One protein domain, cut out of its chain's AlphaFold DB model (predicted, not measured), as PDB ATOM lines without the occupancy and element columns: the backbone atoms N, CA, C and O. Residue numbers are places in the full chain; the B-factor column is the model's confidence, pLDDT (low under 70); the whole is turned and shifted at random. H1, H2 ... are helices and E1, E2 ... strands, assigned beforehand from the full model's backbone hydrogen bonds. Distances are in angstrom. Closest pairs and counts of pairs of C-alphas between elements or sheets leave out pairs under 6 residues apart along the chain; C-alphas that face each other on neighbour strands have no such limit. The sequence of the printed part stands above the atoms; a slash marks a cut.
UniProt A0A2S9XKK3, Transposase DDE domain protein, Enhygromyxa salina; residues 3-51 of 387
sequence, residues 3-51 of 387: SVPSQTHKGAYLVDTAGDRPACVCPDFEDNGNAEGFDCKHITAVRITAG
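AT A GLANCE: This is residues 3 to 51 of the 387 residues of the protein "Transposase DDE domain protein" of Enhygromyxa salina (UniProt A0A2S9XKK3). What shape do these coordinates make? A small flat body: a two-strand hairpin, E1 and E2, with residues 41 to 46 of H2 packed on it, and the short H1 set among loops at the opposite end of the body from the last turn of H2. Residues 23 to 24 come back beside E2 and pair briefly with its residues 15 to 16. What is it made of? The printed part has 49 residues, with two named strands and two named helices in the order E1, E2, H1, H2 along the chain; E1 and E2 make an antiparallel sheet, and the class is mixed, helices and strands, with under half of the residues in named elements. How large is it? It is compact, with a radius of gyration of the C-alphas of 10.3 A and spans of 30 by 26 by 13 A.

HOW THE PARTS SIT: How do the strands pair? E1, residues 3 to 5, and E2, residues 12 to 16, form an antiparallel hairpin at 142 degrees, with N 4 and O 13 within hydrogen-bond range at 2.9 A. Where are the helices? The closest C-alphas of E2 and H2, residues 41 to 49, are those of Val 15 and Ile 43, 6.4 A apart. H1, residues 27 to 32, and H2 are near each other, their closest C-alphas 8.4 A apart. In H1 and H2 every O i to N i+4 pair is within hydrogen-bond range.

IN THESE COORDINATES: Where does E1 begin? C-alpha 3 is at (2.478, -28.297, 24.379). How long are the longer elements? E2 measures 13.0 A and H2 12.2 A from first to last C-alpha, and H2 ends with C-alpha 49 at (11.001, -20.036, 24.602).

THE WHOLE: Is anything cut or long? The printed part has no cut, and its three links are short. Where is confidence low? The pLDDT is under 70 at residue 8, residues 19 to 20 and residues 33 to 36.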
ATOM      1  N   SER A   3       3.090 -27.731  25.586       90.50
ATOM      2  CA  SER A   3       2.478 -28.297  24.379       90.50
ATOM      3  C   SER A   3       3.100 -27.643  23.149       90.50
ATOM      4  O   SER A   3       2.914 -26.445  22.931       90.50
ATOM      5  N   VAL A   4       3.861 -28.410  22.366       88.12
ATOM      6  CA  VAL A   4       4.606 -27.913  21.199       88.12
ATOM      7  C   VAL A   4       3.960 -28.432  19.912       88.12
ATOM      8  O   VAL A   4       3.883 -29.648  19.729       88.12
ATOM      9  N   PRO A   5       3.487 -27.566  19.000       86.44
ATOM     10  CA  PRO A   5       2.813 -27.999  17.781       86.44
ATOM     11  C   PRO A   5       3.744 -28.788  16.850       86.44
ATOM     12  O   PRO A   5       4.924 -28.473  16.691       86.44
ATOM     13  N   SER A   6       3.190 -29.808  16.199       78.56
ATOM     14  CA  SER A   6       3.890 -30.582  15.178       78.56
ATOM     15  C   SER A   6       4.005 -29.792  13.875       78.56
ATOM     16  O   SER A   6       3.050 -29.172  13.413       78.56
ATOM     17  N   GLN A   7       5.173 -29.871  13.237       73.50
ATOM     18  CA  GLN A   7       5.409 -29.287  11.912       73.50
ATOM     19  C   GLN A   7       4.883 -30.163  10.761       73.50
ATOM     20  O   GLN A   7       4.700 -29.668   9.654       73.50
ATOM     21  N   THR A   8       4.674 -31.465  10.984       68.38
ATOM     22  CA  THR A   8       4.401 -32.443   9.908       68.38
ATOM     23  C   THR A   8       2.968 -32.959   9.885       68.38
ATOM     24  O   THR A   8       2.542 -33.541   8.889       68.38
ATOM     25  N   HIS A   9       2.204 -32.762  10.957       73.94
ATOM     26  CA  HIS A   9       0.812 -33.198  11.035       73.94
ATOM     27  C   HIS A   9       0.000 -32.284  11.954       73.94
ATOM     28  O   HIS A   9       0.550 -31.529  12.750       73.94
ATOM     29  N   LYS A  10      -1.332 -32.372  11.868       71.88
ATOM     30  CA  LYS A  10      -2.238 -31.663  12.780       71.88
ATOM     31  C   LYS A  10      -2.189 -32.329  14.160       71.88
ATOM     32  O   LYS A  10      -2.865 -33.328  14.377       71.88
ATOM     33  N   GLY A  11      -1.357 -31.806  15.057       84.25
ATOM     34  CA  GLY A  11      -1.158 -32.327  16.412       84.25
ATOM     35  C   GLY A  11      -0.118 -31.523  17.193       84.25
ATOM     36  O   GLY A  11       0.480 -30.592  16.657       84.25
ATOM     37  N   ALA A  12       0.093 -31.881  18.457       87.88
ATOM     38  CA  ALA A  12       1.119 -31.301  19.318       87.88
ATOM     39  C   ALA A  12       1.788 -32.396  20.155       87.88
ATOM     40  O   ALA A  12       1.176 -33.425  20.446       87.88
ATOM     41  N   TYR A  13       3.038 -32.162  20.538       89.25
ATOM     42  CA  TYR A  13       3.814 -33.017  21.421       89.25
ATOM     43  C   TYR A  13       3.868 -32.407  22.818       89.25
ATOM     44  O   TYR A  13       4.102 -31.209  22.981       89.25
ATOM     45  N   LEU A  14       3.671 -33.249  23.830       89.44
ATOM     46  CA  LEU A  14       3.928 -32.898  25.219       89.44
ATOM     47  C   LEU A  14       5.434 -32.927  25.479       89.44
ATOM     48  O   LEU A  14       6.117 -33.898  25.140       89.44
ATOM     49  N   VAL A  15       5.929 -31.844  26.064       89.56
ATOM     50  CA  VAL A  15       7.332 -31.662  26.420       89.56
ATOM     51  C   VAL A  15       7.409 -31.318  27.898       89.56
ATOM     52  O   VAL A  15       6.750 -30.387  28.365       89.56
ATOM     53  N   ASP A  16       8.205 -32.065  28.643       87.44
ATOM     54  CA  ASP A  16       8.546 -31.738  30.015       87.44
ATOM     55  C   ASP A  16      10.018 -31.352  30.092       87.44
ATOM     56  O   ASP A  16      10.888 -32.120  29.702       87.44
ATOM     57  N   THR A  17      10.293 -30.140  30.551       83.88
ATOM     58  CA  THR A  17      11.656 -29.639  30.764       83.88
ATOM     59  C   THR A  17      11.966 -29.468  32.248       83.88
ATOM     60  O   THR A  17      13.010 -28.929  32.591       83.88
ATOM     61  N   ALA A  18      11.066 -29.899  33.140       72.06
ATOM     62  CA  ALA A  18      11.267 -29.778  34.575       72.06
ATOM     63  C   ALA A  18      12.259 -30.842  35.090       72.06
ATOM     64  O   ALA A  18      11.979 -32.037  35.033       72.06
ATOM     65  N   GLY A  19      13.390 -30.392  35.642       65.44
ATOM     66  CA  GLY A  19      14.425 -31.239  36.254       65.44
ATOM     67  C   GLY A  19      15.616 -31.546  35.338       65.44
ATOM     68  O   GLY A  19      15.668 -31.108  34.192       65.44
ATOM     69  N   ASP A  20      16.577 -32.327  35.843       66.88
ATOM     70  CA  ASP A  20      17.853 -32.615  35.156       66.88
ATOM     71  C   ASP A  20      17.704 -33.469  33.881       66.88
ATOM     72  O   ASP A  20      18.655 -33.621  33.112       66.88
ATOM     73  N   ARG A  21      16.520 -34.049  33.638       75.19
ATOM     74  CA  ARG A  21      16.229 -34.882  32.463       75.19
ATOM     75  C   ARG A  21      14.962 -34.405  31.750       75.19
ATOM     76  O   ARG A  21      13.868 -34.747  32.198       75.19
ATOM     77  N   PRO A  22      15.082 -33.656  30.640       84.31
ATOM     78  CA  PRO A  22      13.928 -33.286  29.834       84.31
ATOM     79  C   PRO A  22      13.337 -34.517  29.126       84.31
ATOM     80  O   PRO A  22      14.043 -35.478  28.830       84.31
ATOM     81  N   ALA A  23      12.036 -34.491  28.842       86.44
ATOM     82  CA  ALA A  23      11.301 -35.566  28.185       86.44
ATOM     83  C   ALA A  23      10.351 -35.026  27.106       86.44
ATOM     84  O   ALA A  23       9.733 -33.972  27.258       86.44
ATOM     85  N   CYS A  24      10.184 -35.766  26.010       88.50
ATOM     86  CA  CYS A  24       9.248 -35.418  24.942       88.50
ATOM     87  C   CYS A  24       8.564 -36.662  24.369       88.50
ATOM     88  O   CYS A  24       9.176 -37.711  24.230       88.50
ATOM     89  N   VAL A  25       7.297 -36.534  23.968       87.38
ATOM     90  CA  VAL A  25       6.517 -37.631  23.354       87.38
ATOM     91  C   VAL A  25       6.646 -37.707  21.825       87.38
ATOM     92  O   VAL A  25       5.777 -38.259  21.152       87.38
ATOM     93  N   CYS A  26       7.677 -37.093  21.237       83.00
ATOM     94  CA  CYS A  26       7.885 -37.139  19.790       83.00
ATOM     95  C   CYS A  26       8.701 -38.371  19.360       83.00
ATOM     96  O   CYS A  26       9.569 -38.792  20.125       83.00
ATOM     97  N   PRO A  27       8.504 -38.898  18.132       79.75
ATOM     98  CA  PRO A  27       9.225 -40.082  17.654       79.75
ATOM     99  C   PRO A  27      10.748 -39.937  17.707       79.75
ATOM    100  O   PRO A  27      11.445 -40.867  18.071       79.75
ATOM    101  N   ASP A  28      11.270 -38.743  17.420       77.81
ATOM    102  CA  ASP A  28      12.708 -38.459  17.487       77.81
ATOM    103  C   ASP A  28      13.265 -38.593  18.917       77.81
ATOM    104  O   ASP A  28      14.344 -39.139  19.129       77.81
ATOM    105  N   PHE A  29      12.495 -38.172  19.924       82.56
ATOM    106  CA  PHE A  29      12.857 -38.366  21.328       82.56
ATOM    107  C   PHE A  29      12.644 -39.812  21.789       82.56
ATOM    108  O   PHE A  29      13.434 -40.332  22.565       82.56
ATOM    109  N   GLU A  30      11.624 -40.496  21.277       77.62
ATOM    110  CA  GLU A  30      11.455 -41.940  21.478       77.62
ATOM    111  C   GLU A  30      12.615 -42.743  20.857       77.62
ATOM    112  O   GLU A  30      13.009 -43.798  21.364       77.62
ATOM    113  N   ASP A  31      13.202 -42.224  19.776       75.19
ATOM    114  CA  ASP A  31      14.301 -42.866  19.077       75.19
ATOM    115  C   ASP A  31      15.675 -42.592  19.674       75.19
ATOM    116  O   ASP A  31      16.485 -43.519  19.746       75.19
ATOM    117  N   ASN A  32      15.909 -41.359  20.124       75.88
ATOM    118  CA  ASN A  32      17.233 -40.857  20.489       75.88
ATOM    119  C   ASN A  32      17.330 -40.324  21.934       75.88
ATOM    120  O   ASN A  32      18.433 -40.078  22.410       75.88
ATOM    121  N   GLY A  33      16.220 -40.202  22.673       69.75
ATOM    122  CA  GLY A  33      16.146 -39.588  24.014       69.75
ATOM    123  C   GLY A  33      16.880 -40.318  25.142       69.75
ATOM    124  O   GLY A  33      16.868 -39.863  26.279       69.75
ATOM    125  N   ASN A  34      17.523 -41.445  24.833       64.31
ATOM    126  CA  ASN A  34      18.449 -42.137  25.729       64.31
ATOM    127  C   ASN A  34      19.859 -41.552  25.743       64.31
ATOM    128  O   ASN A  34      20.613 -41.844  26.669       64.31
ATOM    129  N   ALA A  35      20.255 -40.848  24.682       68.56
ATOM    130  CA  ALA A  35      21.589 -40.286  24.607       68.56
ATOM    131  C   ALA A  35      21.712 -39.158  25.640       68.56
ATOM    132  O   ALA A  35      20.841 -38.294  25.751       68.56
ATOM    133  N   GLU A  36      22.785 -39.195  26.427       67.50
ATOM    134  CA  GLU A  36      23.062 -38.170  27.428       67.50
ATOM    135  C   GLU A  36      23.166 -36.796  26.748       67.50
ATOM    136  O   GLU A  36      23.878 -36.635  25.758       67.50
ATOM    137  N   GLY A  37      22.402 -35.817  27.242       71.12
ATOM    138  CA  GLY A  37      22.349 -34.473  26.660       71.12
ATOM    139  C   GLY A  37      21.546 -34.345  25.357       71.12
ATOM    140  O   GLY A  37      21.641 -33.309  24.701       71.12
ATOM    141  N   PHE A  38      20.762 -35.354  24.957       80.12
ATOM    142  CA  PHE A  38      19.916 -35.252  23.766       80.12
ATOM    143  C   PHE A  38      18.665 -34.395  24.003       80.12
ATOM    144  O   PHE A  38      17.741 -34.791  24.714       80.12
ATOM    145  N   ASP A  39      18.589 -33.270  23.292       85.88
ATOM    146  CA  ASP A  39      17.371 -32.481  23.139       85.88
ATOM    147  C   ASP A  39      16.797 -32.696  21.736       85.88
ATOM    148  O   ASP A  39      17.405 -32.318  20.733       85.88
ATOM    149  N   CYS A  40      15.588 -33.253  21.642       86.12
ATOM    150  CA  CYS A  40      14.863 -33.215  20.373       86.12
ATOM    151  C   CYS A  40      14.476 -31.768  20.038       86.12
ATOM    152  O   CYS A  40      14.350 -30.918  20.927       86.12
ATOM    153  N   LYS A  41      14.142 -31.502  18.771       86.06
ATOM    154  CA  LYS A  41      13.745 -30.154  18.318       86.06
ATOM    155  C   LYS A  41      12.637 -29.494  19.154       86.06
ATOM    156  O   LYS A  41      12.570 -28.271  19.227       86.06
ATOM    157  N   HIS A  42      11.761 -30.283  19.780       88.94
ATOM    158  CA  HIS A  42      10.684 -29.767  20.628       88.94
ATOM    159  C   HIS A  42      11.183 -29.347  22.021       88.94
ATOM    160  O   HIS A  42      10.694 -28.352  22.545       88.94
ATOM    161  N   ILE A  43      12.162 -30.054  22.602       88.44
ATOM    162  CA  ILE A  43      12.813 -29.656  23.864       88.44
ATOM    163  C   ILE A  43      13.628 -28.387  23.635       88.44
ATOM    164  O   ILE A  43      13.452 -27.419  24.370       88.44
ATOM    165  N   THR A  44      14.420 -28.339  22.559       86.88
ATOM    166  CA  THR A  44      15.170 -27.134  22.177       86.88
ATOM    167  C   THR A  44      14.239 -25.931  22.001       86.88
ATOM    168  O   THR A  44      14.518 -24.855  22.519       86.88
ATOM    169  N   ALA A  45      13.091 -26.111  21.337       86.94
ATOM    170  CA  ALA A  45      12.106 -25.044  21.159       86.94
ATOM    171  C   ALA A  45      11.544 -24.519  22.492       86.94
ATOM    172  O   ALA A  45      11.376 -23.308  22.653       86.94
ATOM    173  N   VAL A  46      11.276 -25.406  23.456       88.94
ATOM    174  CA  VAL A  46      10.830 -25.008  24.798       88.94
ATOM    175  C   VAL A  46      11.928 -24.253  25.538       88.94
ATOM    176  O   VAL A  46      11.640 -23.193  26.080       88.94
ATOM    177  N   ARG A  47      13.177 -24.735  25.514       87.00
ATOM    178  CA  ARG A  47      14.316 -24.077  26.177       87.00
ATOM    179  C   ARG A  47      14.602 -22.681  25.618       87.00
ATOM    180  O   ARG A  47      14.842 -21.759  26.390       87.00
ATOM    181  N   ILE A  48      14.485 -22.500  24.298       87.12
ATOM    182  CA  ILE A  48      14.557 -21.174  23.654       87.12
ATOM    183  C   ILE A  48      13.418 -20.277  24.149       87.12
ATOM    184  O   ILE A  48      13.638 -19.129  24.523       87.12
ATOM    185  N   THR A  49      12.189 -20.801  24.178       87.19
ATOM    186  CA  THR A  49      11.001 -20.036  24.602       87.19
ATOM    187  C   THR A  49      11.052 -19.663  26.087       87.19
ATOM    188  O   THR A  49      10.587 -18.594  26.471       87.19
ATOM    189  N   ALA A  50      11.629 -20.530  26.918       85.06
ATOM    190  CA  ALA A  50      11.849 -20.307  28.342       85.06
ATOM    191  C   ALA A  50      13.054 -19.387  28.634       85.06
ATOM    192  O   ALA A  50      13.252 -19.007  29.785       85.06
ATOM    193  N   GLY A  51      13.840 -19.015  27.615       82.00
ATOM    194  CA  GLY A  51      15.033 -18.176  27.762       82.00
ATOM    195  C   GLY A  51      16.235 -18.891  28.386       82.00
ATOM    196  O   GLY A  51      17.177 -18.229  28.806       82.00
TER     197      GLY A  51